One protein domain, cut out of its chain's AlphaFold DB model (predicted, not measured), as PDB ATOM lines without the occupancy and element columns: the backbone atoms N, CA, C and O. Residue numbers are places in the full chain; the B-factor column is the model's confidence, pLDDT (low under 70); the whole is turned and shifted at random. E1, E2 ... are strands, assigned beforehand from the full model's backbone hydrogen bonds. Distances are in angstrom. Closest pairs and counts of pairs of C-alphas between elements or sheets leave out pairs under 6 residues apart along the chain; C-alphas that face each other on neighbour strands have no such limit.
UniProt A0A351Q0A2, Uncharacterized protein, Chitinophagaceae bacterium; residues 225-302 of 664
ATOM      1  N   GLU A 225       3.007 -10.240  20.298       88.81
ATOM      2  CA  GLU A 225       4.154  -9.756  19.520       88.81
ATOM      3  C   GLU A 225       4.060 -10.225  18.062       88.81
ATOM      4  O   GLU A 225       3.624 -11.344  17.791       88.81
ATOM      5  N   THR A 226       4.507  -9.386  17.122       87.75
ATOM      6  CA  THR A 226       4.734  -9.755  15.716       87.75
ATOM      7  C   THR A 226       6.109  -9.300  15.248       87.75
ATOM      8  O   THR A 226       6.623  -8.263  15.677       87.75
ATOM      9  N   GLN A 227       6.677 -10.052  14.308       87.00
ATOM     10  CA  GLN A 227       7.899  -9.701  13.591       87.00
ATOM     11  C   GLN A 227       7.659  -9.816  12.092       87.00
ATOM     12  O   GLN A 227       7.125 -10.815  11.608       87.00
ATOM     13  N   PHE A 228       8.040  -8.781  11.351       86.88
ATOM     14  CA  PHE A 228       7.885  -8.736   9.903       86.88
ATOM     15  C   PHE A 228       9.042  -7.975   9.264       86.88
ATOM     16  O   PHE A 228       9.721  -7.177   9.908       86.88
ATOM     17  N   VAL A 229       9.292  -8.258   7.988       88.31
ATOM     18  CA  VAL A 229      10.317  -7.564   7.211       88.31
ATOM     19  C   VAL A 229       9.641  -6.636   6.217       88.31
ATOM     20  O   VAL A 229       8.650  -7.005   5.594       88.31
ATOM     21  N   VAL A 230      10.205  -5.446   6.052       87.94
ATOM     22  CA  VAL A 230       9.746  -4.436   5.099       87.94
ATOM     23  C   VAL A 230      10.892  -4.066   4.164       87.94
ATOM     24  O   VAL A 230      12.029  -3.902   4.612       87.94
ATOM     25  N   ILE A 231      10.603  -3.925   2.868       86.94
ATOM     26  CA  ILE A 231      11.540  -3.391   1.869       86.94
ATOM     27  C   ILE A 231      11.022  -2.021   1.415       86.94
ATOM     28  O   ILE A 231      10.215  -1.939   0.490       86.94
ATOM     29  N   THR A 232      11.495  -0.949   2.052       87.00
ATOM     30  CA  THR A 232      10.967   0.418   1.881       87.00
ATOM     31  C   THR A 232      12.067   1.430   1.586       87.00
ATOM     32  O   THR A 232      13.240   1.220   1.904       87.00
ATOM     33  N   LYS A 233      11.679   2.561   0.995       86.94
ATOM     34  CA  LYS A 233      12.494   3.774   0.917       86.94
ATOM     35  C   LYS A 233      12.253   4.640   2.158       86.94
ATOM     36  O   LYS A 233      11.331   4.398   2.946       86.94
ATOM     37  N   ILE A 234      13.131   5.615   2.354       86.06
ATOM     38  CA  ILE A 234      13.119   6.512   3.511       86.06
ATOM     39  C   ILE A 234      12.460   7.818   3.088       86.06
ATOM     40  O   ILE A 234      12.872   8.461   2.119       86.06
ATOM     41  N   LYS A 235      11.401   8.190   3.801       85.56
ATOM     42  CA  LYS A 235      10.595   9.364   3.492       85.56
ATOM     43  C   LYS A 235      11.318  10.632   3.925       85.56
ATOM     44  O   LYS A 235      11.509  11.513   3.089       85.56
ATOM     45  N   SER A 236      11.748  10.700   5.186       84.19
ATOM     46  CA  SER A 236      12.415  11.871   5.758       84.19
ATOM     47  C   SER A 236      13.377  11.500   6.898       84.19
ATOM     48  O   SER A 236      13.238  10.456   7.542       84.19
ATOM     49  N   VAL A 237      14.373  12.362   7.135       85.25
ATOM     50  CA  VAL A 237      15.276  12.295   8.294       85.25
ATOM     51  C   VAL A 237      15.368  13.678   8.925       85.25
ATOM     52  O   VAL A 237      15.900  14.603   8.309       85.25
ATOM     53  N   THR A 238      14.864  13.814  10.149       86.19
ATOM     54  CA  THR A 238      14.806  15.079  10.890       86.19
ATOM     55  C   THR A 238      15.750  15.048  12.088       86.19
ATOM     56  O   THR A 238      15.862  14.048  12.794       86.19
ATOM     57  N   PHE A 239      16.487  16.134  12.308       87.19
ATOM     58  CA  PHE A 239      17.348  16.274  13.482       87.19
ATOM     59  C   PHE A 239      16.492  16.539  14.728       87.19
ATOM     60  O   PHE A 239      15.566  17.345  14.665       87.19
ATOM     61  N   LYS A 240      16.797  15.865  15.844       88.06
ATOM     62  CA  LYS A 240      16.100  16.053  17.124       88.06
ATOM     63  C   LYS A 240      16.960  16.749  18.168       88.06
ATOM     64  O   LYS A 240      16.564  17.785  18.686       88.06
ATOM     65  N   GLU A 241      18.108  16.169  18.497       85.31
ATOM     66  CA  GLU A 241      18.933  16.640  19.610       85.31
ATOM     67  C   GLU A 241      20.419  16.328  19.402       85.31
ATOM     68  O   GLU A 241      20.790  15.392  18.689       85.31
ATOM     69  N   GLU A 242      21.272  17.117  20.054       83.31
ATOM     70  CA  GLU A 242      22.728  16.980  20.049       83.31
ATOM     71  C   GLU A 242      23.214  16.547  21.434       83.31
ATOM     72  O   GLU A 242      22.983  17.229  22.435       83.31
ATOM     73  N   LYS A 243      23.924  15.418  21.502       81.62
ATOM     74  CA  LYS A 243      24.509  14.913  22.745       81.62
ATOM     75  C   LYS A 243      25.956  15.372  22.864       81.62
ATOM     76  O   LYS A 243      26.812  14.939  22.088       81.62
ATOM     77  N   LYS A 244      26.230  16.202  23.872       82.50
ATOM     78  CA  LYS A 244      27.573  16.694  24.206       82.50
ATOM     79  C   LYS A 244      28.200  15.902  25.350       82.50
ATOM     80  O   LYS A 244      27.494  15.380  26.213       82.50
ATOM     81  N   ASP A 245      29.523  15.793  25.356       79.81
ATOM     82  CA  ASP A 245      30.265  15.294  26.512       79.81
ATOM     83  C   ASP A 245      30.371  16.362  27.615       79.81
ATOM     84  O   ASP A 245      29.949  17.509  27.464       79.81
ATOM     85  N   LYS A 246      30.986  15.989  28.744       76.44
ATOM     86  CA  LYS A 246      31.222  16.893  29.882       76.44
ATOM     87  C   LYS A 246      32.130  18.092  29.548       76.44
ATOM     88  O   LYS A 246      32.229  18.998  30.365       76.44
ATOM     89  N   LYS A 247      32.810  18.088  28.394       75.44
ATOM     90  CA  LYS A 247      33.703  19.154  27.915       75.44
ATOM     91  C   LYS A 247      33.057  20.007  26.809       75.44
ATOM     92  O   LYS A 247      33.712  20.903  26.289       75.44
ATOM     93  N   GLY A 248      31.787  19.758  26.471       72.06
ATOM     94  CA  GLY A 248      31.027  20.514  25.474       72.06
ATOM     95  C   GLY A 248      31.200  20.040  24.026       72.06
ATOM     96  O   GLY A 248      30.626  20.659  23.130       72.06
ATOM     97  N   TYR A 249      31.934  18.950  23.773       72.06
ATOM     98  CA  TYR A 249      32.121  18.400  22.428       72.06
ATOM     99  C   TYR A 249      30.954  17.507  22.019       72.06
ATOM    100  O   TYR A 249      30.461  16.706  22.813       72.06
ATOM    101  N   VAL A 250      30.548  17.601  20.754       72.06
ATOM    102  CA  VAL A 250      29.483  16.772  20.181       72.06
ATOM    103  C   VAL A 250      29.941  15.318  20.076       72.06
ATOM    104  O   VAL A 250      30.874  14.990  19.345       72.06
ATOM    105  N   VAL A 251      29.261  14.431  20.803       77.56
ATOM    106  CA  VAL A 251      29.525  12.985  20.807       77.56
ATOM    107  C   VAL A 251      28.650  12.277  19.774       77.56
ATOM    108  O   VAL A 251      29.129  11.396  19.056       77.56
ATOM    109  N   SER A 252      27.372  12.653  19.692       83.12
ATOM    110  CA  SER A 252      26.404  12.074  18.756       83.12
ATOM    111  C   SER A 252      25.163  12.952  18.611       83.12
ATOM    112  O   SER A 252      24.672  13.479  19.601       83.12
ATOM    113  N   ASN A 253      24.596  13.000  17.414       84.56
ATOM    114  CA  ASN A 253      23.309  13.613  17.107       84.56
ATOM    115  C   ASN A 253      22.220  12.541  17.026       84.56
ATOM    116  O   ASN A 253      22.460  11.462  16.482       84.56
ATOM    117  N   THR A 254      21.027  12.830  17.533       85.31
ATOM    118  CA  THR A 254      19.851  11.965  17.396       85.31
ATOM    119  C   THR A 254      19.001  12.454  16.227       85.31
ATOM    120  O   THR A 254      18.606  13.620  16.169       85.31
ATOM    121  N   TYR A 255      18.699  11.547  15.301       87.38
ATOM    122  CA  TYR A 255      17.844  11.796  14.144       87.38
ATOM    123  C   TYR A 255      16.577  10.945  14.227       87.38
ATOM    124  O   TYR A 255      16.660   9.754  14.525       87.38
ATOM    125  N   ALA A 256      15.421  11.532  13.927       88.31
ATOM    126  CA  ALA A 256      14.177  10.807  13.714       88.31
ATOM    127  C   ALA A 256      14.045  10.418  12.236       88.31
ATOM    128  O   ALA A 256      14.225  11.247  11.344       88.31
ATOM    129  N   ILE A 257      13.754   9.145  11.985       88.50
ATOM    130  CA  ILE A 257      13.689   8.557  10.647       88.50
ATOM    131  C   ILE A 257      12.260   8.093  10.377       88.50
ATOM    132  O   ILE A 257      11.692   7.328  11.159       88.50
ATOM    133  N   GLU A 258      11.694   8.545   9.261       88.81
ATOM    134  CA  GLU A 258      10.369   8.157   8.771       88.81
ATOM    135  C   GLU A 258      10.527   7.335   7.484       88.81
ATOM    136  O   GLU A 258      11.200   7.766   6.542       88.81
ATOM    137  N   ALA A 259       9.925   6.144   7.429       89.31
ATOM    138  CA  ALA A 259       9.905   5.310   6.226       89.31
ATOM    139  C   ALA A 259       8.651   5.591   5.378       89.31
ATOM    140  O   ALA A 259       7.681   6.156   5.875       89.31
ATOM    141  N   GLU A 260       8.660   5.202   4.102       88.44
ATOM    142  CA  GLU A 260       7.467   5.304   3.241       88.44
ATOM    143  C   GLU A 260       6.392   4.254   3.579       88.44
ATOM    144  O   GLU A 260       5.203   4.516   3.405       88.44
ATOM    145  N   ASP A 261       6.787   3.083   4.094       86.94
ATOM    146  CA  ASP A 261       5.853   2.030   4.502       86.94
ATOM    147  C   ASP A 261       5.074   2.419   5.771       86.94
ATOM    148  O   ASP A 261       5.643   2.634   6.843       86.94
ATOM    149  N   GLN A 262       3.745   2.449   5.651       87.38
ATOM    150  CA  GLN A 262       2.816   2.864   6.708       87.38
ATOM    151  C   GLN A 262       2.813   1.940   7.935       87.38
ATOM    152  O   GLN A 262       2.367   2.341   9.009       87.38
ATOM    153  N   ARG A 263       3.305   0.702   7.803       86.88
ATOM    154  CA  ARG A 263       3.428  -0.245   8.921       86.88
ATOM    155  C   ARG A 263       4.564   0.144   9.869       86.88
ATOM    156  O   ARG A 263       4.613  -0.359  10.989       86.88
ATOM    157  N   MET A 264       5.488   1.012   9.453       89.31
ATOM    158  CA  MET A 264       6.611   1.456  10.278       89.31
ATOM    159  C   MET A 264       6.297   2.774  10.987       89.31
ATOM    160  O   MET A 264       6.033   3.795  10.361       89.31
ATOM    161  N   LYS A 265       6.414   2.780  12.317       89.94
ATOM    162  CA  LYS A 265       6.456   4.016  13.107       89.94
ATOM    163  C   LYS A 265       7.827   4.683  12.972       89.94
ATOM    164  O   LYS A 265       8.841   3.995  12.821       89.94
ATOM    165  N   THR A 266       7.859   6.007  13.096       90.56
ATOM    166  CA  THR A 266       9.097   6.792  13.195       90.56
ATOM    167  C   THR A 266       9.972   6.267  14.334       90.56
ATOM    168  O   THR A 266       9.470   5.989  15.424       90.56
ATOM    169  N   TRP A 267      11.277   6.139  14.094       91.12
ATOM    170  CA  TRP A 267      12.244   5.713  15.112       91.12
ATOM    171  C   TRP A 267      13.441   6.658  15.180       91.12
ATOM    172  O   TRP A 267      13.629   7.500  14.303       91.12
ATOM    173  N   GLU A 268      14.248   6.514  16.229       89.50
ATOM    174  CA  GLU A 268      15.414   7.362  16.480       89.50
ATOM    175  C   GLU A 268      16.734   6.616  16.253       89.50
ATOM    176  O   GLU A 268      16.894   5.444  16.614       89.50
ATOM    177  N   GLU A 269      17.700   7.315  15.657       84.94
ATOM    178  CA  GLU A 269      19.048   6.823  15.386       84.94
ATOM    179  C   GLU A 269      20.095   7.845  15.839       84.94
ATOM    180  O   GLU A 269      20.054   9.005  15.427       84.94
ATOM    181  N   SER A 270      21.066   7.409  16.645       84.12
ATOM    182  CA  SER A 270      22.156   8.269  17.114       84.12
ATOM    183  C   SER A 270      23.397   8.106  16.236       84.12
ATOM    184  O   SER A 270      23.967   7.016  16.147       84.12
ATOM    185  N   ARG A 271      23.841   9.185  15.583       77.88
ATOM    186  CA  ARG A 271      25.011   9.223  14.686       77.88
ATOM    187  C   ARG A 271      25.749  10.553  14.786       77.88
ATOM    188  O   ARG A 271      25.156  11.558  15.134       77.88
ATOM    189  N   LYS A 272      27.042  10.580  14.450       77.44
ATOM    190  CA  LYS A 272      27.822  11.835  14.424       77.44
ATOM    191  C   LYS A 272      27.357  12.799  13.326       77.44
ATOM    192  O   LYS A 272      27.308  13.998  13.548       77.44
ATOM    193  N   GLU A 273      26.984  12.261  12.169       75.69
ATOM    194  CA  GLU A 273      26.542  13.029  11.003       75.69
ATOM    195  C   GLU A 273      25.187  12.530  10.499       75.69
ATOM    196  O   GLU A 273      24.815  11.367  10.724       75.69
ATOM    197  N   LYS A 274      24.478  13.402   9.768       76.12
ATOM    198  CA  LYS A 274      23.217  13.056   9.109       76.12
ATOM    199  C   LYS A 274      23.463  11.882   8.147       76.12
ATOM    200  O   LYS A 274      24.436  11.901   7.390       76.12
ATOM    201  N   PRO A 275      22.613  10.842   8.154       72.69
ATOM    202  CA  PRO A 275      22.754   9.730   7.226       72.69
ATOM    203  C   PRO A 275      22.640  10.182   5.757       72.69
ATOM    204  O   PRO A 275      21.541  10.398   5.259       72.69
ATOM    205  N   LYS A 276      23.774  10.232   5.042       66.88
ATOM    206  CA  LYS A 276      23.842  10.621   3.615       66.88
ATOM    207  C   LYS A 276      23.027   9.732   2.668       66.88
ATOM    208  O   LYS A 276      22.709  10.102   1.551       66.88
ATOM    209  N   TRP A 277      22.700   8.512   3.093       68.94
ATOM    210  CA  TRP A 277      21.924   7.565   2.287       68.94
ATOM    211  C   TRP A 277      20.416   7.844   2.279       68.94
ATOM    212  O   TRP A 277      19.685   7.140   1.582       68.94
ATOM    213  N   ALA A 278      19.957   8.812   3.074       60.50
ATOM    214  CA  ALA A 278      18.577   9.281   3.085       60.50
ATOM    215  C   ALA A 278      18.374  10.555   2.252       60.50
ATOM    216  O   ALA A 278      17.239  11.015   2.133       60.50
ATOM    217  N   ASP A 279      19.453  11.123   1.707       66.19
ATOM    218  CA  ASP A 279      19.376  12.296   0.849       66.19
ATOM    219  C   ASP A 279      18.866  11.893  -0.546       66.19
ATOM    220  O   ASP A 279      19.142  10.806  -1.061       66.19
ATOM    221  N   ASP A 280      18.072  12.777  -1.135       62.97
ATOM    222  CA  ASP A 280      17.452  12.669  -2.455       62.97
ATOM    223  C   ASP A 280      18.284  13.355  -3.550       62.97
ATOM    224  O   ASP A 280      17.879  13.371  -4.711       62.97
ATOM    225  N   LYS A 281      19.460  13.893  -3.199       63.16
ATOM    226  CA  LYS A 281      20.369  14.597  -4.111       63.16
ATOM    227  C   LYS A 281      21.825  14.184  -3.910       63.16
ATOM    228  O   LYS A 281      22.227  13.849  -2.798       63.16
ATOM    229  N   ASP A 282      22.602  14.188  -4.993       64.44
ATOM    230  CA  ASP A 282      24.052  13.967  -4.949       64.44
ATOM    231  C   ASP A 282      24.811  15.229  -4.526       64.44
ATOM    232  O   ASP A 282      24.237  16.313  -4.401       64.44
ATOM    233  N   ASP A 283      26.128  15.097  -4.343       61.94
ATOM    234  CA  ASP A 283      27.019  16.221  -4.024       61.94
ATOM    235  C   ASP A 283      26.987  17.333  -5.107       61.94
ATOM    236  O   ASP A 283      27.440  18.448  -4.858       61.94
ATOM    237  N   ASN A 284      26.417  17.060  -6.292       64.88
ATOM    238  CA  ASN A 284      26.226  17.995  -7.407       64.88
ATOM    239  C   ASN A 284      24.765  18.469  -7.563       64.88
ATOM    240  O   ASN A 284      24.409  19.030  -8.604       64.88
ATOM    241  N   ASN A 285      23.914  18.256  -6.552       62.56
ATOM    242  CA  ASN A 285      22.508  18.666  -6.512       62.56
ATOM    243  C   ASN A 285      21.606  18.012  -7.586       62.56
ATOM    244  O   ASN A 285      20.520  18.522  -7.874       62.56
ATOM    245  N   LYS A 286      22.027  16.888  -8.181       62.41
ATOM    246  CA  LYS A 286      21.191  16.068  -9.069       62.41
ATOM    247  C   LYS A 286      20.325  15.131  -8.246       62.41
ATOM    248  O   LYS A 286      20.823  14.496  -7.319       62.41
ATOM    249  N   GLU A 287      19.052  15.006  -8.616       63.25
ATOM    250  CA  GLU A 287      18.144  14.043  -7.992       63.25
ATOM    251  C   GLU A 287      18.698  12.619  -8.116       63.25
ATOM    252  O   GLU A 287      18.988  12.131  -9.213       63.25
ATOM    253  N   ILE A 288      18.840  11.946  -6.976       66.19
ATOM    254  CA  ILE A 288      19.166  10.528  -6.912       66.19
ATOM    255  C   ILE A 288      17.903   9.773  -6.525       66.19
ATOM    256  O   ILE A 288      17.232  10.086  -5.545       66.19
ATOM    257  N   GLU A 289      17.630   8.685  -7.236       65.06
ATOM    258  CA  GLU A 289      16.592   7.755  -6.825       65.06
ATOM    259  C   GLU A 289      16.869   7.197  -5.416       65.06
ATOM    260  O   GLU A 289      17.892   6.535  -5.182       65.06
ATOM    261  N   LYS A 290      15.938   7.430  -4.485       70.19
ATOM    262  CA  LYS A 290      16.039   6.972  -3.095       70.19
ATOM    263  C   LYS A 290      16.340   5.476  -3.015       70.19
ATOM    264  O   LYS A 290      15.689   4.648  -3.656       70.19
ATOM    265  N   LYS A 291      17.338   5.130  -2.203       74.94
ATOM    266  CA  LYS A 291      17.763   3.743  -1.996       74.94
ATOM    267  C   LYS A 291      16.724   2.980  -1.173       74.94
ATOM    268  O   LYS A 291      16.213   3.490  -0.180       74.94
ATOM    269  N   GLU A 292      16.464   1.736  -1.561       81.25
ATOM    270  CA  GLU A 292      15.636   0.828  -0.769       81.25
ATOM    271  C   GLU A 292      16.439   0.169   0.352       81.25
ATOM    272  O   GLU A 292      17.588  -0.252   0.168       81.25
ATOM    273  N   PHE A 293      15.804   0.038   1.510       83.75
ATOM    274  CA  PHE A 293      16.343  -0.627   2.685       83.75
ATOM    275  C   PHE A 293      15.441  -1.786   3.081       83.75
ATOM    276  O   PHE A 293      14.219  -1.717   2.961       83.75
ATOM    277  N   THR A 294      16.055  -2.860   3.570       88.12
ATOM    278  CA  THR A 294      15.334  -3.977   4.176       88.12
ATOM    279  C   THR A 294      15.455  -3.868   5.689       88.12
ATOM    280  O   THR A 294      16.572  -3.904   6.205       88.12
ATOM    281  N   PHE A 295      14.327  -3.767   6.387       89.50
ATOM    282  CA  PHE A 295      14.274  -3.691   7.845       89.50
ATOM    283  C   PHE A 295      13.481  -4.856   8.427       89.50
ATOM    284  O   PHE A 295      12.418  -5.197   7.915       89.50
ATOM    285  N   LEU A 296      13.988  -5.433   9.512       90.62
ATOM    286  CA  LEU A 296      13.243  -6.269  10.440       90.62
ATOM    287  C   LEU A 296      12.571  -5.359  11.472       90.62
ATOM    288  O   LEU A 296      13.239  -4.558  12.134       90.62
ATOM    289  N   VAL A 297      11.253  -5.483  11.593       91.12
ATOM    290  CA  VAL A 297      10.414  -4.667  12.470       91.12
ATOM    291  C   VAL A 297       9.708  -5.577  13.463       91.12
ATOM    292  O   VAL A 297       9.104  -6.581  13.082       91.12
ATOM    293  N   THR A 298       9.759  -5.191  14.737       91.31
ATOM    294  CA  THR A 298       9.071  -5.886  15.825       91.31
ATOM    295  C   THR A 298       8.056  -4.952  16.462       91.31
ATOM    296  O   THR A 298       8.412  -3.867  16.933       91.31
ATOM    297  N   HIS A 299       6.802  -5.391  16.513       92.69
ATOM    298  CA  HIS A 299       5.727  -4.710  17.231       92.69
ATOM    299  C   HIS A 299       5.279  -5.553  18.416       92.69
ATOM    300  O   HIS A 299       5.117  -6.766  18.289       92.69
ATOM    301  N   LYS A 300       5.049  -4.898  19.556       91.25
ATOM    302  CA  LYS A 300       4.522  -5.519  20.773       91.25
ATOM    303  C   LYS A 300       3.318  -4.740  21.278       91.25
ATOM    304  O   LYS A 300       3.359  -3.510  21.311       91.25
ATOM    305  N   VAL A 301       2.283  -5.456  21.689       90.75
ATOM    306  CA  VAL A 301       1.136  -4.912  22.420       90.75
ATOM    307  C   VAL A 301       1.155  -5.538  23.803       90.75
ATOM    308  O   VAL A 301       1.161  -6.762  23.918       90.75
ATOM    309  N   ASP A 302       1.224  -4.704  24.835       88.44
ATOM    310  CA  ASP A 302       1.142  -5.168  26.219       88.44
ATOM    311  C   ASP A 302      -0.299  -5.536  26.613       88.44
ATOM    312  O   ASP A 302      -1.251  -5.352  25.853       88.44
TER     313      ASP A 302
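This is residues 225 to 302 of the 664 residues of an uncharacterized protein of Chitinophagaceae bacterium (UniProt A0A351Q0A2). A strongly twisted sheet of three strands, E2, E3 and E4, and a two-stranded ribbon, E1 and E5, make two arms of an open V, with a long loop, residues 272 to 292, between E4 and E5. The 78 printed residues have five named strands, E1 to E5 along the chain, and no named helix: all strand, antiparallel, the larger sheet in the order E2, E3, E4. The whole is flat and loose, with a radius of gyration of the C-alphas of 15.1 A and spans of 43 by 41 by 14 A.

Look first at E3, residues 250 to 259, inner strand of a meander, each strand the antiparallel neighbour of the one before, with E2, residues 234 to 244, and E4, residues 267 to 271. E2 and E3 form a hairpin, N 238 and O 256 2.9 A apart; so do E3 and E4, N 255 and O 269 2.9 A apart, both within hydrogen-bond range. E1, residues 225 to 232, and E5, residues 293 to 301, are antiparallel at 156 degrees, N 228 and O 297 3.0 A apart. E1 and E2 meet only through their link; E3 and E5 are apart.

Find C-alpha 234 at (13.119, 6.512, 3.511), where E2 begins its 27.2 A; E3 spans 26.6 A and E4 13.2 A. E1 runs 21.5 A from C-alpha 225 at (4.154, -9.756, 19.520), and E5 25.3 A to C-alpha 301 at (1.136, -4.912, 22.420).

The C-alphas farthest apart, of Asn 284 and Asp 302, are 47.9 A apart. The printed part has no cut, the link E4 to E5 is long, and residues 276 to 289 have pLDDT under 70.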